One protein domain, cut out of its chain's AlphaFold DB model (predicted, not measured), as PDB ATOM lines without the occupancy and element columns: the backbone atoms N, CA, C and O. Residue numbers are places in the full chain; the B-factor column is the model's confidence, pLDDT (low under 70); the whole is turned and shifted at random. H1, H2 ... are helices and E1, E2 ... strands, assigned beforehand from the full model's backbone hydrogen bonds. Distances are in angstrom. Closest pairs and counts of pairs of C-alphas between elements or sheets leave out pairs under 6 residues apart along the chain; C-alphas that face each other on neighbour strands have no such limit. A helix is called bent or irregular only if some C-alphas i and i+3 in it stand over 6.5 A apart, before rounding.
ATOM      1  N   THR A   2     -21.775 -36.850  20.765       79.75
ATOM      2  CA  THR A   2     -21.691 -35.674  21.659       79.75
ATOM      3  C   THR A   2     -20.411 -34.852  21.469       79.75
ATOM      4  O   THR A   2     -20.492 -33.646  21.278       79.75
ATOM      5  N   ALA A   3     -19.241 -35.500  21.382       76.94
ATOM      6  CA  ALA A   3     -17.968 -34.813  21.130       76.94
ATOM      7  C   ALA A   3     -17.960 -33.980  19.830       76.94
ATOM      8  O   ALA A   3     -17.392 -32.896  19.798       76.94
ATOM      9  N   LEU A   4     -18.632 -34.440  18.768       81.31
ATOM     10  CA  LEU A   4     -18.714 -33.695  17.507       81.31
ATOM     11  C   LEU A   4     -19.703 -32.529  17.580       81.31
ATOM     12  O   LEU A   4     -19.445 -31.483  16.996       81.31
ATOM     13  N   GLN A   5     -20.830 -32.698  18.279       83.69
ATOM     14  CA  GLN A   5     -21.792 -31.614  18.525       83.69
ATOM     15  C   GLN A   5     -21.134 -30.481  19.306       83.69
ATOM     16  O   GLN A   5     -21.202 -29.323  18.900       83.69
ATOM     17  N   ASN A   6     -20.423 -30.859  20.360       85.19
ATOM     18  CA  ASN A   6     -19.623 -29.975  21.181       85.19
ATOM     19  C   ASN A   6     -18.550 -29.243  20.365       85.19
ATOM     20  O   ASN A   6     -18.471 -28.018  20.400       85.19
ATOM     21  N   LEU A   7     -17.772 -29.974  19.563       84.00
ATOM     22  CA  LEU A   7     -16.760 -29.368  18.703       84.00
ATOM     23  C   LEU A   7     -17.380 -28.419  17.672       84.00
ATOM     24  O   LEU A   7     -16.871 -27.324  17.458       84.00
ATOM     25  N   ARG A   8     -18.513 -28.781  17.065       84.44
ATOM     26  CA  ARG A   8     -19.219 -27.897  16.129       84.44
ATOM     27  C   ARG A   8     -19.699 -26.614  16.807       84.44
ATOM     28  O   ARG A   8     -19.629 -25.553  16.194       84.44
ATOM     29  N   GLN A   9     -20.162 -26.695  18.054       84.62
ATOM     30  CA  GLN A   9     -20.522 -25.516  18.838       84.62
ATOM     31  C   GLN A   9     -19.305 -24.614  19.063       84.62
ATOM     32  O   GLN A   9     -19.406 -23.419  18.798       84.62
ATOM     33  N   ILE A  10     -18.157 -25.187  19.444       84.12
ATOM     34  CA  ILE A  10     -16.888 -24.454  19.575       84.12
ATOM     35  C   ILE A  10     -16.544 -23.736  18.263       84.12
ATOM     36  O   ILE A  10     -16.386 -22.518  18.251       84.12
ATOM     37  N   LEU A  11     -16.494 -24.469  17.146       85.06
ATOM     38  CA  LEU A  11     -16.122 -23.923  15.835       85.06
ATOM     39  C   LEU A  11     -17.071 -22.806  15.381       85.06
ATOM     40  O   LEU A  11     -16.610 -21.765  14.913       85.06
ATOM     41  N   ARG A  12     -18.388 -22.984  15.569       85.12
ATOM     42  CA  ARG A  12     -19.388 -21.958  15.243       85.12
ATOM     43  C   ARG A  12     -19.156 -20.691  16.062       85.12
ATOM     44  O   ARG A  12     -19.084 -19.605  15.500       85.12
ATOM     45  N   THR A  13     -18.982 -20.834  17.372       83.19
ATOM     46  CA  THR A  13     -18.770 -19.702  18.279       83.19
ATOM     47  C   THR A  13     -17.468 -18.945  17.986       83.19
ATOM     48  O   THR A  13     -17.440 -17.722  18.105       83.19
ATOM     49  N   ILE A  14     -16.404 -19.633  17.557       83.06
ATOM     50  CA  ILE A  14     -15.157 -18.977  17.129       83.06
ATOM     51  C   ILE A  14     -15.356 -18.219  15.815       83.06
ATOM     52  O   ILE A  14     -14.908 -17.082  15.697       83.06
ATOM     53  N   SER A  15     -16.054 -18.823  14.847       82.81
ATOM     54  CA  SER A  15     -16.278 -18.217  13.526       82.81
ATOM     55  C   SER A  15     -17.083 -16.913  13.567       82.81
ATOM     56  O   SER A  15     -17.023 -16.122  12.634       82.81
ATOM     57  N   GLU A  16     -17.813 -16.661  14.657       84.00
ATOM     58  CA  GLU A  16     -18.505 -15.390  14.899       84.00
ATOM     59  C   GLU A  16     -17.544 -14.252  15.287       84.00
ATOM     60  O   GLU A  16     -17.917 -13.086  15.217       84.00
ATOM     61  N   SER A  17     -16.332 -14.578  15.750       79.56
ATOM     62  CA  SER A  17     -15.389 -13.618  16.348       79.56
ATOM     63  C   SER A  17     -14.116 -13.406  15.527       79.56
ATOM     64  O   SER A  17     -13.429 -12.412  15.737       79.56
ATOM     65  N   VAL A  18     -13.784 -14.335  14.628       83.25
ATOM     66  CA  VAL A  18     -12.517 -14.366  13.885       83.25
ATOM     67  C   VAL A  18     -12.779 -14.857  12.466       83.25
ATOM     68  O   VAL A  18     -13.642 -15.712  12.258       83.25
ATOM     69  N   GLU A  19     -12.029 -14.344  11.489       84.94
ATOM     70  CA  GLU A  19     -12.090 -14.870  10.129       84.94
ATOM     71  C   GLU A  19     -11.509 -16.290  10.087       84.94
ATOM     72  O   GLU A  19     -10.517 -16.609  10.745       84.94
ATOM     73  N   VAL A  20     -12.150 -17.172   9.320       83.88
ATOM     74  CA  VAL A  20     -11.738 -18.569   9.208       83.88
ATOM     75  C   VAL A  20     -11.572 -18.951   7.751       83.88
ATOM     76  O   VAL A  20     -12.507 -18.833   6.959       83.88
ATOM     77  N   LEU A  21     -10.406 -19.508   7.428       80.75
ATOM     78  CA  LEU A  21     -10.159 -20.199   6.172       80.75
ATOM     79  C   LEU A  21     -10.393 -21.704   6.377       80.75
ATOM     80  O   LEU A  21      -9.521 -22.393   6.916       80.75
ATOM     81  N   PRO A  22     -11.563 -22.248   5.994       77.94
ATOM     82  CA  PRO A  22     -11.826 -23.672   6.135       77.94
ATOM     83  C   PRO A  22     -10.931 -24.478   5.188       77.94
ATOM     84  O   PRO A  22     -10.603 -24.028   4.088       77.94
ATOM     85  N   ALA A  23     -10.596 -25.711   5.565       75.44
ATOM     86  CA  ALA A  23     -10.016 -26.653   4.615       75.44
ATOM     87  C   ALA A  23     -11.002 -26.863   3.443       75.44
ATOM     88  O   ALA A  23     -12.154 -27.243   3.658       75.44
ATOM     89  N   VAL A  24     -10.574 -26.580   2.204       55.53
ATOM     90  CA  VAL A  24     -11.444 -26.471   1.006       55.53
ATOM     91  C   VAL A  24     -12.215 -27.765   0.714       55.53
ATOM     92  O   VAL A  24     -13.334 -27.725   0.205       55.53
ATOM     93  N   GLY A  25     -11.644 -28.913   1.082       57.41
ATOM     94  CA  GLY A  25     -12.299 -30.213   0.987       57.41
ATOM     95  C   GLY A  25     -13.151 -30.585   2.199       57.41
ATOM     96  O   GLY A  25     -13.931 -31.514   2.066       57.41
ATOM     97  N   GLY A  26     -13.038 -29.888   3.337       61.91
ATOM     98  CA  GLY A  26     -13.444 -30.295   4.692       61.91
ATOM     99  C   GLY A  26     -12.265 -30.867   5.501       61.91
ATOM    100  O   GLY A  26     -11.125 -30.743   5.066       61.91
ATOM    101  N   ALA A  27     -12.525 -31.460   6.673       61.66
ATOM    102  CA  ALA A  27     -11.483 -31.995   7.559       61.66
ATOM    103  C   ALA A  27     -10.527 -32.971   6.831       61.66
ATOM    104  O   ALA A  27     -10.966 -34.000   6.312       61.66
ATOM    105  N   GLU A  28      -9.231 -32.651   6.796       68.31
ATOM    106  CA  GLU A  28      -8.195 -33.446   6.121       68.31
ATOM    107  C   GLU A  28      -7.414 -34.277   7.143       68.31
ATOM    108  O   GLU A  28      -6.869 -33.719   8.088       68.31
ATOM    109  N   GLU A  29      -7.392 -35.604   6.985       71.06
ATOM    110  CA  GLU A  29      -6.680 -36.514   7.891       71.06
ATOM    111  C   GLU A  29      -5.181 -36.547   7.570       71.06
ATOM    112  O   GLU A  29      -4.801 -36.836   6.430       71.06
ATOM    113  N   ASP A  30      -4.337 -36.315   8.575       68.75
ATOM    114  CA  ASP A  30      -2.891 -36.484   8.433       68.75
ATOM    115  C   ASP A  30      -2.514 -37.962   8.568       68.75
ATOM    116  O   ASP A  30      -2.843 -38.625   9.552       68.75
ATOM    117  N   LEU A  31      -1.769 -38.480   7.589       66.62
ATOM    118  CA  LEU A  31      -1.258 -39.847   7.635       66.62
ATOM    119  C   LEU A  31       0.046 -39.921   8.434       66.62
ATOM    120  O   LEU A  31       0.986 -39.151   8.207       66.62
ATOM    121  N   GLU A  32       0.134 -40.911   9.319       62.25
ATOM    122  CA  GLU A  32       1.367 -41.239  10.027       62.25
ATOM    123  C   GLU A  32       2.476 -41.630   9.042       62.25
ATOM    124  O   GLU A  32       2.271 -42.416   8.111       62.25
ATOM    125  N   TYR A  92      -6.913 -34.392  12.294       89.25
ATOM    126  CA  TYR A  92      -7.646 -33.762  11.216       89.25
ATOM    127  C   TYR A  92      -7.372 -32.262  11.210       89.25
ATOM    128  O   TYR A  92      -7.677 -31.567  12.184       89.25
ATOM    129  N   PHE A  93      -6.852 -31.743  10.103       88.94
ATOM    130  CA  PHE A  93      -6.773 -30.309   9.867       88.94
ATOM    131  C   PHE A  93      -8.169 -29.766   9.549       88.94
ATOM    132  O   PHE A  93      -8.808 -30.190   8.583       88.94
ATOM    133  N   LEU A  94      -8.662 -28.832  10.365       87.12
ATOM    134  CA  LEU A  94     -10.000 -28.255  10.211       87.12
ATOM    135  C   LEU A  94      -9.989 -26.955   9.398       87.12
ATOM    136  O   LEU A  94     -10.963 -26.647   8.706       87.12
ATOM    137  N   GLY A  95      -8.912 -26.181   9.482       88.00
ATOM    138  CA  GLY A  95      -8.786 -24.879   8.832       88.00
ATOM    139  C   GLY A  95      -7.797 -23.971   9.554       88.00
ATOM    140  O   GLY A  95      -7.133 -24.388  10.502       88.00
ATOM    141  N   THR A  96      -7.720 -22.723   9.113       89.44
ATOM    142  CA  THR A  96      -6.853 -21.691   9.691       89.44
ATOM    143  C   THR A  96      -7.710 -20.570  10.268       89.44
ATOM    144  O   THR A  96      -8.592 -20.059   9.576       89.44
ATOM    145  N   LEU A  97      -7.457 -20.182  11.520       89.44
ATOM    146  CA  LEU A  97      -8.012 -18.956  12.103       89.44
ATOM    147  C   LEU A  97      -7.124 -17.773  11.724       89.44
ATOM    148  O   LEU A  97      -5.900 -17.877  11.828       89.44
ATOM    149  N   LEU A  98      -7.750 -16.668  11.326       88.44
ATOM    150  CA  LEU A  98      -7.109 -15.409  10.964       88.44
ATOM    151  C   LEU A  98      -7.564 -14.298  11.914       88.44
ATOM    152  O   LEU A  98      -8.678 -13.785  11.803       88.44
ATOM    153  N   GLU A  99      -6.698 -13.911  12.847       84.44
ATOM    154  CA  GLU A  99      -6.942 -12.780  13.740       84.44
ATOM    155  C   GLU A  99      -5.998 -11.629  13.379       84.44
ATOM    156  O   GLU A  99      -4.818 -11.611  13.745       84.44
ATOM    157  N   ASN A 100      -6.529 -10.640  12.656       82.50
ATOM    158  CA  ASN A 100      -5.746  -9.564  12.043       82.50
ATOM    159  C   ASN A 100      -4.661 -10.144  11.108       82.50
ATOM    160  O   ASN A 100      -4.976 -10.898  10.196       82.50
ATOM    161  N   GLU A 101      -3.388  -9.829  11.351       80.94
ATOM    162  CA  GLU A 101      -2.230 -10.312  10.579       80.94
ATOM    163  C   GLU A 101      -1.665 -11.652  11.102       80.94
ATOM    164  O   GLU A 101      -0.583 -12.083  10.696       80.94
ATOM    165  N   ARG A 102      -2.327 -12.293  12.077       85.50
ATOM    166  CA  ARG A 102      -1.869 -13.553  12.680       85.50
ATOM    167  C   ARG A 102      -2.724 -14.708  12.196       85.50
ATOM    168  O   ARG A 102      -3.948 -14.660  12.267       85.50
ATOM    169  N   GLU A 103      -2.055 -15.779  11.793       87.38
ATOM    170  CA  GLU A 103      -2.700 -17.031  11.424       87.38
ATOM    171  C   GLU A 103      -2.322 -18.163  12.378       87.38
ATOM    172  O   GLU A 103      -1.199 -18.227  12.893       87.38
ATOM    173  N   THR A 104      -3.266 -19.072  12.612       88.62
ATOM    174  CA  THR A 104      -3.019 -20.289  13.386       88.62
ATOM    175  C   THR A 104      -3.834 -21.460  12.849       88.62
ATOM    176  O   THR A 104      -5.032 -21.309  12.585       88.62
ATOM    177  N   PRO A 105      -3.215 -22.634  12.638       90.00
ATOM    178  CA  PRO A 105      -3.951 -23.800  12.193       90.00
ATOM    179  C   PRO A 105      -4.790 -24.368  13.341       90.00
ATOM    180  O   PRO A 105      -4.372 -24.368  14.499       90.00
ATOM    181  N   VAL A 106      -5.957 -24.902  12.997       90.06
ATOM    182  CA  VAL A 106      -6.849 -25.602  13.920       90.06
ATOM    183  C   VAL A 106      -6.874 -27.069  13.553       90.06
ATOM    184  O   VAL A 106      -7.263 -27.437  12.441       90.06
ATOM    185  N   TYR A 107      -6.503 -27.904  14.513       91.62
ATOM    186  CA  TYR A 107      -6.572 -29.351  14.380       91.62
ATOM    187  C   TYR A 107      -7.546 -29.935  15.381       91.62
ATOM    188  O   TYR A 107      -7.586 -29.532  16.540       91.62
ATOM    189  N   PHE A 108      -8.275 -30.949  14.948       92.00
ATOM    190  CA  PHE A 108      -8.961 -31.863  15.840       92.00
ATOM    191  C   PHE A 108      -8.252 -33.204  15.792       92.00
ATOM    192  O   PHE A 108      -8.002 -33.713  14.706       92.00
ATOM    193  N   ALA A 109      -7.956 -33.800  16.939       93.75
ATOM    194  CA  ALA A 109      -7.435 -35.153  16.969       93.75
ATOM    195  C   ALA A 109      -8.148 -36.016  18.003       93.75
ATOM    196  O   ALA A 109      -8.631 -35.546  19.032       93.75
ATOM    197  N   GLN A 110      -8.211 -37.304  17.700       94.12
ATOM    198  CA  GLN A 110      -8.642 -38.341  18.619       94.12
ATOM    199  C   GLN A 110      -7.417 -39.159  18.976       94.12
ATOM    200  O   GLN A 110      -6.721 -39.628  18.081       94.12
ATOM    201  N   VAL A 111      -7.157 -39.310  20.264       96.62
ATOM    202  CA  VAL A 111      -5.988 -40.011  20.787       96.62
ATOM    203  C   VAL A 111      -6.478 -41.103  21.717       96.62
ATOM    204  O   VAL A 111      -7.424 -40.890  22.474       96.62
ATOM    205  N   GLY A 112      -5.869 -42.277  21.655       97.25
ATOM    206  CA  GLY A 112      -6.250 -43.387  22.509       97.25
ATOM    207  C   GLY A 112      -5.079 -44.293  22.837       97.25
ATOM    208  O   GLY A 112      -4.116 -44.380  22.083       97.25
ATOM    209  N   ALA A 113      -5.186 -44.972  23.971       98.06
ATOM    210  CA  ALA A 113      -4.248 -45.997  24.397       98.06
ATOM    211  C   ALA A 113      -5.037 -47.179  24.956       98.06
ATOM    212  O   ALA A 113      -6.000 -47.004  25.716       98.06
ATOM    213  N   CYS A 114      -4.642 -48.391  24.577       98.31
ATOM    214  CA  CYS A 114      -5.296 -49.612  25.022       98.31
ATOM    215  C   CYS A 114      -4.274 -50.584  25.588       98.31
ATOM    216  O   CYS A 114      -3.276 -50.885  24.944       98.31
ATOM    217  N   ALA A 115      -4.568 -51.118  26.774       98.38
ATOM    218  CA  ALA A 115      -3.897 -52.297  27.291       98.38
ATOM    219  C   ALA A 115      -4.817 -53.506  27.142       98.38
ATOM    220  O   ALA A 115      -5.907 -53.566  27.723       98.38
ATOM    221  N   LEU A 116      -4.355 -54.495  26.388       98.25
ATOM    222  CA  LEU A 116      -4.964 -55.809  26.334       98.25
ATOM    223  C   LEU A 116      -4.349 -56.726  27.383       98.25
ATOM    224  O   LEU A 116      -3.149 -56.675  27.647       98.25
ATOM    225  N   ARG A 117      -5.173 -57.620  27.920       98.00
ATOM    226  CA  ARG A 117      -4.767 -58.757  28.734       98.00
ATOM    227  C   ARG A 117      -5.033 -60.045  27.972       98.00
ATOM    228  O   ARG A 117      -6.099 -60.221  27.385       98.00
ATOM    229  N   ARG A 118      -4.077 -60.961  28.021       96.56
ATOM    230  CA  ARG A 118      -4.215 -62.317  27.506       96.56
ATOM    231  C   ARG A 118      -4.507 -63.296  28.635       96.56
ATOM    232  O   ARG A 118      -3.736 -63.390  29.591       96.56
ATOM    233  N   GLU A 119      -5.599 -64.037  28.499       95.62
ATOM    234  CA  GLU A 119      -5.972 -65.103  29.430       95.62
ATOM    235  C   GLU A 119      -5.246 -66.416  29.106       95.62
ATOM    236  O   GLU A 119      -4.611 -66.560  28.059       95.62
ATOM    237  N   ASP A 120      -5.314 -67.387  30.019       92.69
ATOM    238  CA  ASP A 120      -4.589 -68.662  29.892       92.69
ATOM    239  C   ASP A 120      -5.029 -69.508  28.687       92.69
ATOM    240  O   ASP A 120      -4.231 -70.276  28.152       92.69
ATOM    241  N   ASP A 121      -6.263 -69.325  28.213       92.31
ATOM    242  CA  ASP A 121      -6.783 -69.943  26.987       92.31
ATOM    243  C   ASP A 121      -6.312 -69.233  25.699       92.31
ATOM    244  O   ASP A 121      -6.623 -69.665  24.589       92.31
ATOM    245  N   GLY A 122      -5.536 -68.154  25.833       90.44
ATOM    246  CA  GLY A 122      -5.034 -67.340  24.734       90.44
ATOM    247  C   GLY A 122      -6.002 -66.258  24.254       90.44
ATOM    248  O   GLY A 122      -5.637 -65.524  23.332       90.44
ATOM    249  N   THR A 123      -7.192 -66.126  24.854       93.94
ATOM    250  CA  THR A 123      -8.137 -65.055  24.516       93.94
ATOM    251  C   THR A 123      -7.595 -63.691  24.935       93.94
ATOM    252  O   THR A 123      -6.943 -63.545  25.969       93.94
ATOM    253  N   MET A 124      -7.860 -62.679  24.107       95.44
ATOM    254  CA  MET A 124      -7.442 -61.298  24.343       95.44
ATOM    255  C   MET A 124      -8.637 -60.481  24.829       95.44
ATOM    256  O   MET A 124      -9.689 -60.468  24.188       95.44
ATOM    257  N   ARG A 125      -8.480 -59.782  25.951       96.38
ATOM    258  CA  ARG A 125      -9.496 -58.901  26.534       96.38
ATOM    259  C   ARG A 125      -8.957 -57.488  26.655       96.38
ATOM    260  O   ARG A 125      -7.786 -57.291  26.960       96.38
ATOM    261  N   ARG A 126      -9.826 -56.501  26.441       96.38
ATOM    262  CA  ARG A 126      -9.509 -55.097  26.727       96.38
ATOM    263  C   ARG A 126      -9.520 -54.905  28.237       96.38
ATOM    264  O   ARG A 126     -10.585 -54.963  28.841       96.38
ATOM    265  N   GLU A 127      -8.342 -54.719  28.823       96.75
ATOM    266  CA  GLU A 127      -8.191 -54.478  30.259       96.75
ATOM    267  C   GLU A 127      -8.404 -52.997  30.573       96.75
ATOM    268  O   GLU A 127      -9.130 -52.645  31.499       96.75
ATOM    269  N   PHE A 128      -7.792 -52.133  29.762       97.06
ATOM    270  CA  PHE A 128      -7.952 -50.688  29.831       97.06
ATOM    271  C   PHE A 128      -8.039 -50.108  28.423       97.06
ATOM    272  O   PHE A 128      -7.328 -50.537  27.515       97.06
ATOM    273  N   LEU A 129      -8.907 -49.117  28.256       96.75
ATOM    274  CA  LEU A 129      -9.018 -48.306  27.052       96.75
ATOM    275  C   LEU A 129      -9.289 -46.875  27.504       96.75
ATOM    276  O   LEU A 129     -10.296 -46.622  28.166       96.75
ATOM    277  N   GLN A 130      -8.386 -45.965  27.168       95.94
ATOM    278  CA  GLN A 130      -8.553 -44.540  27.421       95.94
ATOM    279  C   GLN A 130      -8.546 -43.796  26.094       95.94
ATOM    280  O   GLN A 130      -7.838 -44.186  25.168       95.94
ATOM    281  N   MET A 131      -9.370 -42.755  26.006       94.81
ATOM    282  CA  MET A 131      -9.586 -41.978  24.793       94.81
ATOM    283  C   MET A 131      -9.695 -40.505  25.167       94.81
ATOM    284  O   MET A 131     -10.448 -40.154  26.074       94.81
ATOM    285  N   GLU A 132      -9.002 -39.649  24.431       94.38
ATOM    286  CA  GLU A 132      -9.089 -38.199  24.545       94.38
ATOM    287  C   GLU A 132      -9.398 -37.592  23.175       94.38
ATOM    288  O   GLU A 132      -8.847 -37.987  22.147       94.38
ATOM    289  N   ASN A 133     -10.295 -36.610  23.161       94.12
ATOM    290  CA  ASN A 133     -10.524 -35.760  22.002       94.12
ATOM    291  C   ASN A 133      -9.825 -34.429  22.270       94.12
ATOM    292  O   ASN A 133     -10.106 -33.786  23.286       94.12
ATOM    293  N   ILE A 134      -8.936 -34.020  21.371       94.69
ATOM    294  CA  ILE A 134      -8.113 -32.825  21.537       94.69
ATOM    295  C   ILE A 134      -8.359 -31.820  20.413       94.69
ATOM    296  O   ILE A 134      -8.542 -32.187  19.251       94.69
ATOM    297  N   LEU A 135      -8.363 -30.541  20.775       93.88
ATOM    298  CA  LEU A 135      -8.393 -29.404  19.862       93.88
ATOM    299  C   LEU A 135      -7.041 -28.702  19.974       93.88
ATOM    300  O   LEU A 135      -6.679 -28.266  21.064       93.88
ATOM    301  N   LEU A 136      -6.297 -28.603  18.875       93.25
ATOM    302  CA  LEU A 136      -5.001 -27.934  18.859       93.25
ATOM    303  C   LEU A 136      -5.102 -26.594  18.144       93.25
ATOM    304  O   LEU A 136      -5.583 -26.530  17.010       93.25
ATOM    305  N   VAL A 137      -4.623 -25.545  18.811       91.50
ATOM    306  CA  VAL A 137      -4.575 -24.170  18.302       91.50
ATOM    307  C   VAL A 137      -3.318 -23.495  18.857       91.50
ATOM    308  O   VAL A 137      -2.948 -23.741  19.997       91.50
ATOM    309  N   GLY A 138      -2.629 -22.664  18.075       90.31
ATOM    310  CA  GLY A 138      -1.466 -21.909  18.566       90.31
ATOM    311  C   GLY A 138      -1.878 -20.671  19.366       90.31
ATOM    312  O   GLY A 138      -2.372 -19.713  18.767       90.31
ATOM    313  N   LYS A 139      -1.650 -20.678  20.686       88.62
ATOM    314  CA  LYS A 139      -2.040 -19.612  21.623       88.62
ATOM    315  C   LYS A 139      -1.385 -18.277  21.299       88.62
ATOM    316  O   LYS A 139      -2.079 -17.270  21.245       88.62
ATOM    317  N   GLU A 140      -0.077 -18.253  21.024       86.38
ATOM    318  CA  GLU A 140       0.668 -17.003  20.759       86.38
ATOM    319  C   GLU A 140       0.150 -16.226  19.532       86.38
ATOM    320  O   GLU A 140       0.441 -15.040  19.341       86.38
ATOM    321  N   ARG A 141      -0.620 -16.900  18.674       85.38
ATOM    322  CA  ARG A 141      -1.224 -16.328  17.471       85.38
ATOM    323  C   ARG A 141      -2.620 -15.759  17.713       85.38
ATOM    324  O   ARG A 141      -3.128 -15.102  16.814       85.38
ATOM    325  N   LEU A 142      -3.189 -15.967  18.898       87.19
ATOM    326  CA  LEU A 142      -4.511 -15.496  19.288       87.19
ATOM    327  C   LEU A 142      -4.441 -14.431  20.392       87.19
ATOM    328  O   LEU A 142      -3.461 -14.320  21.128       87.19
ATOM    329  N   SER A 143      -5.502 -13.641  20.526       88.38
ATOM    330  CA  SER A 143      -5.727 -12.760  21.668       88.38
ATOM    331  C   SER A 143      -6.074 -13.562  22.928       88.38
ATOM    332  O   SER A 143      -6.764 -14.583  22.875       88.38
ATOM    333  N   GLU A 144      -5.651 -13.074  24.100       88.31
ATOM    334  CA  GLU A 144      -5.950 -13.724  25.391       88.31
ATOM    335  C   GLU A 144      -7.460 -13.873  25.638       88.31
ATOM    336  O   GLU A 144      -7.906 -14.868  26.208       88.31
ATOM    337  N   ALA A 145      -8.268 -12.919  25.162       88.75
ATOM    338  CA  ALA A 145      -9.725 -12.985  25.266       88.75
ATOM    339  C   ALA A 145     -10.304 -14.173  24.480       88.75
ATOM    340  O   ALA A 145     -11.163 -14.899  24.989       88.75
ATOM    341  N   LEU A 146      -9.821 -14.396  23.255       87.38
ATOM    342  CA  LEU A 146     -10.250 -15.519  22.429       87.38
ATOM    343  C   LEU A 146      -9.749 -16.854  22.987       87.38
ATOM    344  O   LEU A 146     -10.517 -17.813  23.036       87.38
ATOM    345  N   TRP A 147      -8.497 -16.908  23.447       90.94
ATOM    346  CA  TRP A 147      -7.938 -18.102  24.083       90.94
ATOM    347  C   TRP A 147      -8.720 -18.500  25.340       90.94
ATOM    348  O   TRP A 147      -9.134 -19.647  25.470       90.94
ATOM    349  N   THR A 148      -9.029 -17.543  26.216       91.00
ATOM    350  CA  THR A 148      -9.824 -17.802  27.431       91.00
ATOM    351  C   THR A 148     -11.220 -18.334  27.081       91.00
ATOM    352  O   THR A 148     -11.755 -19.232  27.740       91.00
ATOM    353  N   ARG A 149     -11.825 -17.811  26.006       89.56
ATOM    354  CA  ARG A 149     -13.118 -18.296  25.504       89.56
ATOM    355  C   ARG A 149     -13.018 -19.726  24.970       89.56
ATOM    356  O   ARG A 149     -13.906 -20.529  25.247       89.56
ATOM    357  N   LEU A 150     -11.949 -20.047  24.240       89.62
ATOM    358  CA  LEU A 150     -11.649 -21.402  23.776       89.62
ATOM    359  C   LEU A 150     -11.478 -22.376  24.942       89.62
ATOM    360  O   LEU A 150     -12.101 -23.433  24.930       89.62
ATOM    361  N   GLU A 151     -10.690 -22.013  25.955       90.38
ATOM    362  CA  GLU A 151     -10.480 -22.825  27.159       90.38
ATOM    363  C   GLU A 151     -11.800 -23.110  27.878       90.38
ATOM    364  O   GLU A 151     -12.088 -24.260  28.211       90.38
ATOM    365  N   THR A 152     -12.633 -22.080  28.050       90.25
ATOM    366  CA  THR A 152     -13.949 -22.215  28.689       90.25
ATOM    367  C   THR A 152     -14.817 -23.216  27.929       90.25
ATOM    368  O   THR A 152     -15.261 -24.210  28.504       90.25
ATOM    369  N   LEU A 153     -14.985 -23.031  26.615       89.75
ATOM    370  CA  LEU A 153     -15.822 -23.916  25.800       89.75
ATOM    371  C   LEU A 153     -15.270 -25.350  25.730       89.75
ATOM    372  O   LEU A 153     -16.030 -26.319  25.750       89.75
ATOM    373  N   ALA A 154     -13.949 -25.506  25.646       89.06
ATOM    374  CA  ALA A 154     -13.287 -26.807  25.643       89.06
ATOM    375  C   ALA A 154     -13.539 -27.555  26.969       89.06
ATOM    376  O   ALA A 154     -13.942 -28.721  26.969       89.06
ATOM    377  N   SER A 155     -13.418 -26.852  28.101       87.06
ATOM    378  CA  SER A 155     -13.662 -27.417  29.433       87.06
ATOM    379  C   SER A 155     -15.112 -27.880  29.637       87.06
ATOM    380  O   SER A 155     -15.336 -28.974  30.154       87.06
ATOM    381  N   GLU A 156     -16.096 -27.116  29.150       87.62
ATOM    382  CA  GLU A 156     -17.527 -27.454  29.244       87.62
ATOM    383  C   GLU A 156     -17.908 -28.674  28.397       87.62
ATOM    384  O   GLU A 156     -18.891 -29.364  28.665       87.62
ATOM    385  N   THR A 157     -17.125 -28.948  27.355       83.56
ATOM    386  CA  THR A 157     -17.432 -29.969  26.357       83.56
ATOM    387  C   THR A 157     -16.659 -31.274  26.524       83.56
ATOM    388  O   THR A 157     -16.939 -32.238  25.800       83.56
ATOM    389  N   GLY A 158     -15.699 -31.320  27.453       84.31
ATOM    390  CA  GLY A 158     -14.798 -32.458  27.640       84.31
ATOM    391  C   GLY A 158     -13.800 -32.644  26.491       84.31
ATOM    392  O   GLY A 158     -13.269 -33.742  26.320       84.31
ATOM    393  N   ILE A 159     -13.570 -31.605  25.682       90.38
ATOM    394  CA  ILE A 159     -12.521 -31.576  24.660       90.38
ATOM    395  C   ILE A 159     -11.309 -30.895  25.281       90.38
ATOM    396  O   ILE A 159     -11.418 -29.820  25.859       90.38
ATOM    397  N   LYS A 160     -10.136 -31.504  25.161       92.81
ATOM    398  CA  LYS A 160      -8.909 -30.930  25.711       92.81
ATOM    399  C   LYS A 160      -8.314 -29.938  24.720       92.81
ATOM    400  O   LYS A 160      -7.973 -30.313  23.600       92.81
ATOM    401  N   LEU A 161      -8.196 -28.679  25.128       92.75
ATOM    402  CA  LEU A 161      -7.479 -27.672  24.353       92.75
ATOM    403  C   LEU A 161      -5.972 -27.855  24.560       92.75
ATOM    404  O   LEU A 161      -5.514 -27.993  25.693       92.75
ATOM    405  N   VAL A 162      -5.214 -27.876  23.468       91.62
ATOM    406  CA  VAL A 162      -3.757 -28.030  23.470       91.62
ATOM    407  C   VAL A 162      -3.139 -26.873  22.702       91.62
ATOM    408  O   VAL A 162      -3.517 -26.605  21.559       91.62
ATOM    409  N   ASP A 163      -2.170 -26.205  23.321       90.06
ATOM    410  CA  ASP A 163      -1.406 -25.161  22.655       90.06
ATOM    411  C   ASP A 163      -0.318 -25.766  21.752       90.06
ATOM    412  O   ASP A 163       0.538 -26.523  22.205       90.06
ATOM    413  N   ILE A 164      -0.333 -25.410  20.465       86.44
ATOM    414  CA  ILE A 164       0.697 -25.812  19.493       86.44
ATOM    415  C   ILE A 164       2.023 -25.070  19.738       86.44
ATOM    416  O   ILE A 164       3.086 -25.579  19.380       86.44
ATOM    417  N   THR A 165       1.974 -23.862  20.310       81.38
ATOM    418  CA  THR A 165       3.161 -23.015  20.519       81.38
ATOM    419  C   THR A 165       3.934 -23.343  21.793       81.38
ATOM    420  O   THR A 165       5.126 -23.043  21.871       81.38
ATOM    421  N   GLU A 166       3.304 -24.021  22.753       80.50
ATOM    422  CA  GLU A 166       3.957 -24.489  23.972       80.50
ATOM    423  C   GLU A 166       5.100 -25.462  23.648       80.50
ATOM    424  O   GLU A 166       4.939 -26.404  22.870       80.50
ATOM    425  N   LYS A 167       6.252 -25.279  24.292       68.50
ATOM    426  CA  LYS A 167       7.422 -26.141  24.104       68.50
ATOM    427  C   LYS A 167       7.291 -27.435  24.909       68.50
ATOM    428  O   LYS A 167       6.991 -27.399  26.097       68.50
ATOM    429  N   ASP A 168       7.543 -28.570  24.266       69.25
ATOM    430  CA  ASP A 168       7.739 -29.874  24.907       69.25
ATOM    431  C   ASP A 168       8.864 -30.652  24.210       69.25
ATOM    432  O   ASP A 168       9.295 -30.300  23.114       69.25
ATOM    433  N   THR A 169       9.327 -31.738  24.830       64.00
ATOM    434  CA  THR A 169      10.497 -32.500  24.366       64.00
ATOM    435  C   THR A 169      10.378 -32.993  22.915       64.00
ATOM    436  O   THR A 169      11.392 -33.085  22.227       64.00
ATOM    437  N   ILE A 170       9.166 -33.292  22.431       63.50
ATOM    438  CA  ILE A 170       8.925 -33.786  21.065       63.50
ATOM    439  C   ILE A 170       8.765 -32.602  20.095       63.50
ATOM    440  O   ILE A 170       9.315 -32.623  18.991       63.50
ATOM    441  N   SER A 171       8.055 -31.545  20.501       61.56
ATOM    442  CA  SER A 171       7.798 -30.362  19.665       61.56
ATOM    443  C   SER A 171       8.991 -29.404  19.529       61.56
ATOM    444  O   SER A 171       9.086 -28.711  18.516       61.56
ATOM    445  N   GLU A 172       9.933 -29.400  20.478       59.06
ATOM    446  CA  GLU A 172      11.132 -28.540  20.491       59.06
ATOM    447  C   GLU A 172      12.093 -28.774  19.319       59.06
ATOM    448  O   GLU A 172      12.838 -27.872  18.936       59.06
ATOM    449  N   THR A 173      12.109 -29.984  18.753       52.12
ATOM    450  CA  THR A 173      13.093 -30.365  17.721       52.12
ATOM    451  C   THR A 173      12.559 -30.175  16.296       52.12
ATOM    452  O   THR A 173      13.308 -30.275  15.322       52.12
ATOM    453  N   LEU A 174      11.269 -29.868  16.149       55.66
ATOM    454  CA  LEU A 174      10.663 -29.517  14.867       55.66
ATOM    455  C   LEU A 174      10.909 -28.028  14.602       55.66
ATOM    456  O   LEU A 174      10.720 -27.204  15.494       55.66
ATOM    457  N   SER A 175      11.366 -27.681  13.392       52.06
ATOM    458  CA  SER A 175      11.736 -26.299  13.061       52.06
ATOM    459  C   SER A 175      10.610 -25.321  13.411       52.06
ATOM    460  O   SER A 175       9.433 -25.582  13.157       52.06
ATOM    461  N   ASP A 176      10.980 -24.169  13.978       51.12
ATOM    462  CA  ASP A 176      10.039 -23.162  14.492       51.12
ATOM    463  C   ASP A 176       9.046 -22.616  13.454       51.12
ATOM    464  O   ASP A 176       8.072 -21.961  13.819       51.12
ATOM    465  N   PHE A 177       9.268 -22.904  12.171       51.78
ATOM    466  CA  PHE A 177       8.526 -22.325  11.061       51.78
ATOM    467  C   PHE A 177       7.288 -23.119  10.625       51.78
ATOM    468  O   PHE A 177       6.479 -22.553   9.897       51.78
ATOM    469  N   ASP A 178       7.083 -24.371  11.065       71.75
ATOM    470  CA  ASP A 178       5.908 -25.155  10.645       71.75
ATOM    471  C   ASP A 178       5.049 -25.638  11.828       71.75
ATOM    472  O   ASP A 178       5.253 -26.713  12.402       71.75
ATOM    473  N   LEU A 179       4.034 -24.831  12.167       73.88
ATOM    474  CA  LEU A 179       3.027 -25.143  13.188       73.88
ATOM    475  C   LEU A 179       2.285 -26.461  12.907       73.88
ATOM    476  O   LEU A 179       1.802 -27.092  13.845       73.88
ATOM    477  N   ARG A 180       2.209 -26.915  11.646       74.69
ATOM    478  CA  ARG A 180       1.574 -28.197  11.307       74.69
ATOM    479  C   ARG A 180       2.400 -29.377  11.810       74.69
ATOM    480  O   ARG A 180       1.859 -30.282  12.437       74.69
ATOM    481  N   ASN A 181       3.721 -29.331  11.623       74.81
ATOM    482  CA  ASN A 181       4.610 -30.353  12.176       74.81
ATOM    483  C   ASN A 181       4.551 -30.351  13.710       74.81
ATOM    484  O   ASN A 181       4.447 -31.419  14.316       74.81
ATOM    485  N   LYS A 182       4.543 -29.166  14.343       80.31
ATOM    486  CA  LYS A 182       4.401 -29.045  15.805       80.31
ATOM    487  C   LYS A 182       3.094 -29.656  16.316       80.31
ATOM    488  O   LYS A 182       3.122 -30.357  17.323       80.31
ATOM    489  N   ALA A 183       1.979 -29.476  15.600       84.12
ATOM    490  CA  ALA A 183       0.707 -30.105  15.952       84.12
ATOM    491  C   ALA A 183       0.824 -31.638  15.985       84.12
ATOM    492  O   ALA A 183       0.425 -32.259  16.966       84.12
ATOM    493  N   ALA A 184       1.454 -32.248  14.976       83.31
ATOM    494  CA  ALA A 184       1.677 -33.694  14.945       83.31
ATOM    495  C   ALA A 184       2.577 -34.187  16.098       83.31
ATOM    496  O   ALA A 184       2.338 -35.266  16.646       83.31
ATOM    497  N   GLY A 185       3.593 -33.410  16.488       85.12
ATOM    498  CA  GLY A 185       4.411 -33.689  17.677       85.12
ATOM    499  C   GLY A 185       3.597 -33.623  18.975       85.12
ATOM    500  O   GLY A 185       3.666 -34.534  19.798       85.12
ATOM    501  N   LYS A 186       2.741 -32.602  19.119       89.50
ATOM    502  CA  LYS A 186       1.839 -32.442  20.271       89.50
ATOM    503  C   LYS A 186       0.836 -33.583  20.403       89.50
ATOM    504  O   LYS A 186       0.608 -34.054  21.515       89.50
ATOM    505  N   VAL A 187       0.256 -34.063  19.299       91.75
ATOM    506  CA  VAL A 187      -0.664 -35.214  19.339       91.75
ATOM    507  C   VAL A 187       0.038 -36.460  19.896       91.75
ATOM    508  O   VAL A 187      -0.518 -37.126  20.769       91.75
ATOM    509  N   ARG A 188       1.280 -36.736  19.473       89.44
ATOM    510  CA  ARG A 188       2.081 -37.856  20.003       89.44
ATOM    511  C   ARG A 188       2.460 -37.670  21.463       89.44
ATOM    512  O   ARG A 188       2.346 -38.607  22.243       89.44
ATOM    513  N   PHE A 189       2.821 -36.453  21.865       90.94
ATOM    514  CA  PHE A 189       3.053 -36.142  23.272       90.94
ATOM    515  C   PHE A 189       1.817 -36.459  24.131       90.94
ATOM    516  O   PHE A 189       1.931 -37.074  25.192       90.94
ATOM    517  N   VAL A 190       0.615 -36.091  23.672       93.88
ATOM    518  CA  VAL A 190      -0.642 -36.458  24.347       93.88
ATOM    519  C   VAL A 190      -0.840 -37.979  24.371       93.88
ATOM    520  O   VAL A 190      -1.202 -38.511  25.418       93.88
ATOM    521  N   MET A 191      -0.562 -38.678  23.267       95.06
ATOM    522  CA  MET A 191      -0.647 -40.141  23.191       95.06
ATOM    523  C   MET A 191       0.266 -40.815  24.215       95.06
ATOM    524  O   MET A 191      -0.216 -41.615  25.011       95.06
ATOM    525  N   HIS A 192       1.539 -40.427  24.283       93.88
ATOM    526  CA  HIS A 192       2.480 -40.995  25.242       93.88
ATOM    527  C   HIS A 192       2.094 -40.715  26.698       93.88
ATOM    528  O   HIS A 192       2.271 -41.576  27.555       93.88
ATOM    529  N   ASN A 193       1.499 -39.556  27.004       95.06
ATOM    530  CA  ASN A 193       0.943 -39.311  28.341       95.06
ATOM    531  C   ASN A 193      -0.199 -40.280  28.676       95.06
ATOM    532  O   ASN A 193      -0.294 -40.764  29.806       95.06
ATOM    533  N   LEU A 194      -1.057 -40.571  27.697       96.12
ATOM    534  CA  LEU A 194      -2.155 -41.517  27.852       96.12
ATOM    535  C   LEU A 194      -1.632 -42.948  28.033       96.12
ATOM    536  O   LEU A 194      -2.097 -43.669  28.915       96.12
ATOM    537  N   GLU A 195      -0.610 -43.337  27.272       97.62
ATOM    538  CA  GLU A 195       0.110 -44.598  27.462       97.62
ATOM    539  C   GLU A 195       0.705 -44.685  28.870       97.62
ATOM    540  O   GLU A 195       0.468 -45.675  29.560       97.62
ATOM    541  N   SER A 196       1.396 -43.644  29.357       97.06
ATOM    542  CA  SER A 196       1.918 -43.600  30.730       97.06
ATOM    543  C   SER A 196       0.812 -43.779  31.779       97.06
ATOM    544  O   SER A 196       1.004 -44.509  32.756       97.06
ATOM    545  N   ALA A 197      -0.360 -43.165  31.582       97.19
ATOM    546  CA  ALA A 197      -1.510 -43.313  32.478       97.19
ATOM    547  C   ALA A 197      -2.089 -44.741  32.460       97.19
ATOM    548  O   ALA A 197      -2.461 -45.297  33.504       97.19
ATOM    549  N   VAL A 198      -2.124 -45.380  31.287       97.88
ATOM    550  CA  VAL A 198      -2.522 -46.787  31.152       97.88
ATOM    551  C   VAL A 198      -1.483 -47.710  31.800       97.88
ATOM    552  O   VAL A 198      -1.874 -48.596  32.561       97.88
ATOM    553  N   ILE A 199      -0.178 -47.473  31.603       97.94
ATOM    554  CA  ILE A 199       0.902 -48.204  32.293       97.94
ATOM    555  C   ILE A 199       0.694 -48.111  33.805       97.94
ATOM    556  O   ILE A 199       0.671 -49.140  34.479       97.94
ATOM    557  N   GLN A 200       0.461 -46.910  34.340       97.00
ATOM    558  CA  GLN A 200       0.208 -46.704  35.767       97.00
ATOM    559  C   GLN A 200      -0.977 -47.534  36.283       97.00
ATOM    560  O   GLN A 200      -0.911 -48.083  37.383       97.00
ATOM    561  N   SER A 201      -2.033 -47.668  35.480       97.44
ATOM    562  CA  SER A 201      -3.228 -48.453  35.818       97.44
ATOM    563  C   SER A 201      -2.986 -49.968  35.756       97.44
ATOM    564  O   SER A 201      -3.600 -50.735  36.502       97.44
ATOM    565  N   VAL A 202      -2.084 -50.412  34.876       97.31
ATOM    566  CA  VAL A 202      -1.723 -51.824  34.684       97.31
ATOM    567  C   VAL A 202      -0.683 -52.297  35.702       97.31
ATOM    568  O   VAL A 202      -0.758 -53.445  36.132       97.31
ATOM    569  N   LEU A 203       0.250 -51.435  36.125       96.75
ATOM    570  CA  LEU A 203       1.379 -51.775  37.007       96.75
ATOM    571  C   LEU A 203       1.008 -52.643  38.230       96.75
ATOM    572  O   LEU A 203       1.696 -53.640  38.449       96.75
ATOM    573  N   PRO A 204      -0.068 -52.357  38.998       96.25
ATOM    574  CA  PRO A 204      -0.448 -53.175  40.155       96.25
ATOM    575  C   PRO A 204      -0.862 -54.614  39.808       96.25
ATOM    576  O   PRO A 204      -0.907 -55.468  40.689       96.25
ATOM    577  N   LYS A 205      -1.197 -54.884  38.541       96.69
ATOM    578  CA  LYS A 205      -1.608 -56.203  38.032       96.69
ATOM    579  C   LYS A 205      -0.438 -57.003  37.456       96.69
ATOM    580  O   LYS A 205      -0.630 -58.147  37.036       96.69
ATOM    581  N   LEU A 206       0.750 -56.404  37.389       96.88
ATOM    582  CA  LEU A 206       1.942 -57.056  36.871       96.88
ATOM    583  C   LEU A 206       2.709 -57.780  37.979       96.88
ATOM    584  O   LEU A 206       2.611 -57.463  39.161       96.88
ATOM    585  N   PHE A 363     -12.244 -44.859  17.513       93.56
ATOM    586  CA  PHE A 363     -12.281 -43.527  16.914       93.56
ATOM    587  C   PHE A 363     -13.515 -43.319  16.045       93.56
ATOM    588  O   PHE A 363     -14.088 -44.245  15.470       93.56
ATOM    589  N   LEU A 364     -13.894 -42.052  15.890       90.19
ATOM    590  CA  LEU A 364     -14.881 -41.687  14.892       90.19
ATOM    591  C   LEU A 364     -14.235 -41.889  13.518       90.19
ATOM    592  O   LEU A 364     -13.054 -41.596  13.300       90.19
ATOM    593  N   SER A 365     -15.007 -42.441  12.589       86.31
ATOM    594  CA  SER A 365     -14.566 -42.607  11.207       86.31
ATOM    595  C   SER A 365     -14.310 -41.244  10.571       86.31
ATOM    596  O   SER A 365     -15.062 -40.294  10.835       86.31
ATOM    597  N   ARG A 366     -13.332 -41.184   9.669       84.06
ATOM    598  CA  ARG A 366     -13.018 -39.998   8.873       84.06
ATOM    599  C   ARG A 366     -14.268 -39.395   8.236       84.06
ATOM    600  O   ARG A 366     -14.477 -38.193   8.329       84.06
ATOM    601  N   GLU A 367     -15.133 -40.221   7.656       85.19
ATOM    602  CA  GLU A 367     -16.343 -39.793   6.952       85.19
ATOM    603  C   GLU A 367     -17.291 -39.025   7.878       85.19
ATOM    604  O   GLU A 367     -17.832 -37.988   7.496       85.19
ATOM    605  N   VAL A 368     -17.463 -39.504   9.113       86.00
ATOM    606  CA  VAL A 368     -18.304 -38.859  10.130       86.00
ATOM    607  C   VAL A 368     -17.704 -37.524  10.564       86.00
ATOM    608  O   VAL A 368     -18.424 -36.527  10.599       86.00
ATOM    609  N   VAL A 369     -16.402 -37.480  10.866       84.38
ATOM    610  CA  VAL A 369     -15.705 -36.237  11.243       84.38
ATOM    611  C   VAL A 369     -15.826 -35.211  10.117       84.38
ATOM    612  O   VAL A 369     -16.233 -34.074  10.342       84.38
ATOM    613  N   HIS A 370     -15.572 -35.645   8.886       79.81
ATOM    614  CA  HIS A 370     -15.577 -34.816   7.690       79.81
ATOM    615  C   HIS A 370     -16.958 -34.237   7.354       79.81
ATOM    616  O   HIS A 370     -17.076 -33.054   7.037       79.81
ATOM    617  N   HIS A 371     -18.023 -35.036   7.460       78.19
ATOM    618  CA  HIS A 371     -19.379 -34.555   7.187       78.19
ATOM    619  C   HIS A 371     -19.926 -33.657   8.296       78.19
ATOM    620  O   HIS A 371     -20.704 -32.745   8.006       78.19
ATOM    621  N   PHE A 372     -19.552 -33.920   9.550       79.06
ATOM    622  CA  PHE A 372     -20.121 -33.238  10.709       79.06
ATOM    623  C   PHE A 372     -19.396 -31.930  11.053       79.06
ATOM    624  O   PHE A 372     -20.036 -30.975  11.500       79.06
ATOM    625  N   LEU A 373     -18.080 -31.866  10.835       72.50
ATOM    626  CA  LEU A 373     -17.261 -30.687  11.110       72.50
ATOM    627  C   LEU A 373     -17.157 -29.799   9.872       72.50
ATOM    628  O   LEU A 373     -16.148 -29.758   9.172       72.50
ATOM    629  N   LYS A 374     -18.239 -29.066   9.621       69.56
ATOM    630  CA  LYS A 374     -18.244 -27.918   8.717       69.56
ATOM    631  C   LYS A 374     -18.289 -26.651   9.560       69.56
ATOM    632  O   LYS A 374     -19.027 -26.584  10.539       69.56
ATOM    633  N   TRP A 375     -17.538 -25.636   9.148       67.00
ATOM    634  CA  TRP A 375     -17.560 -24.309   9.773       67.00
ATOM    635  C   TRP A 375     -18.902 -23.568   9.582       67.00
ATOM    636  O   TRP A 375     -19.071 -22.477  10.115       67.00
ATOM    637  N   ARG A 376     -19.858 -24.153   8.839       56.81
ATOM    638  CA  ARG A 376     -21.229 -23.660   8.624       56.81
ATOM    639  C   ARG A 376     -22.261 -24.692   9.081       56.81
ATOM    640  O   ARG A 376     -22.114 -25.889   8.739       56.81
TER     641      ARG A 376
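AT A GLANCE: This is residues 2 to 32, 92 to 206 and 363 to 376 of the 376 residues of an uncharacterized protein of Thermotoga naphthophila (strain ATCC BAA-489 / DSM 13996 / JCM 10882 / RKU-10) (UniProt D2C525). A long, twisted five-stranded sheet is drawn out at one end into the two-stranded hairpin of E3 and E4, which makes the length of the domain. The long helix H3 packs along this hairpin on one face, while H1 and H2 cover the opposite face toward the other end, and short H4 packs on H1. The printed part has 160 residues, with four named helices and five named strands in the order H1 E1 E2 E3 E4 H2 E5 H3 H4, class mixed. The sheet order is E1 E2 E3 E4 E5, mixed, with E4 and E5 parallel and the other neighbours antiparallel. The whole is compact by its radius of gyration of the C-alphas, 17.4 A, yet elongated, spanning 61 by 34 by 29 A.

HOW THE PARTS SIT: E2, residues 92 to 99, E3, residues 102 to 118, and E4, residues 124 to 137, form a meander, each strand the antiparallel neighbour of the one before. N 97 and O 104 are 2.9 A apart between E2 and E3, and N 111 and O 132 are 2.9 A apart between E3 and E4, both within hydrogen-bond range. E4 bends by 59 degrees at residue 127. Edge strand E1, residues 19 to 22, is antiparallel to E2, with N 21 and O 96 at 2.9 A. Edge strand E5, residues 160 to 163, is parallel to E4, with N 162 and O 135 at 2.8 A. E4, H2, residues 144 to 157, and E5 form a strand-helix-strand unit, two parallel neighbour strands with a helix between. There are three layers, helices on both faces of the sheet: H1, residues 2 to 15, and H2 on one face, H3, residues 179 to 205, on the other. The closest C-alphas of E3 and H3 are those of Ala 113 and Glu 195, 5.5 A. H2 lies over E4 at a height of 8.9 A over the sheet. H1 has a height of 9.8 A and touches H2, Asn 6 to Thr 157 being the closest C-alphas at 5.6 A, at a shallow tilt of 18 degrees, opposite ways. H4, residues 366 to 372, only grazes the sheet; residues 4 to 8 of H1 only just touch it, with 3 pairs of C-alphas within 8 A, the closest being Leu 4 and Phe 372 at 7.0 A. H1 and H3 are apart. Each O i to N i+4 pair is within hydrogen-bond range in H1, H2 and H4, and 21 of 23 are in H3.

IN THESE COORDINATES: E3 is 51.0 A long, from C-alpha 102 at (-1.869, -13.553, 12.680) to C-alpha 118 at (-4.215, -62.317, 27.506). E4 is 37.7 A long and E2 21.1 A. H3 is 40.0 A long from C-alpha 179 at (3.027, -25.143, 13.188), and only just irregular, with C-alphas 201 and 204 7.0 A apart.

THE WHOLE: The two C-alphas farthest apart are those of Asn 100 and Asp 121, 62.2 A. Residues 33 to 91 and 207 to 362 are not printed; the C-alpha gaps are 11.8 A from 32 to 92 and 28.0 A from 206 to 363. The link E5 to H3 is long, with 15 residues. Mean pLDDT of the printed part is 85.0; residues 24 to 28, 30 to 32, 167 to 177 and 374 to 376 are under 70.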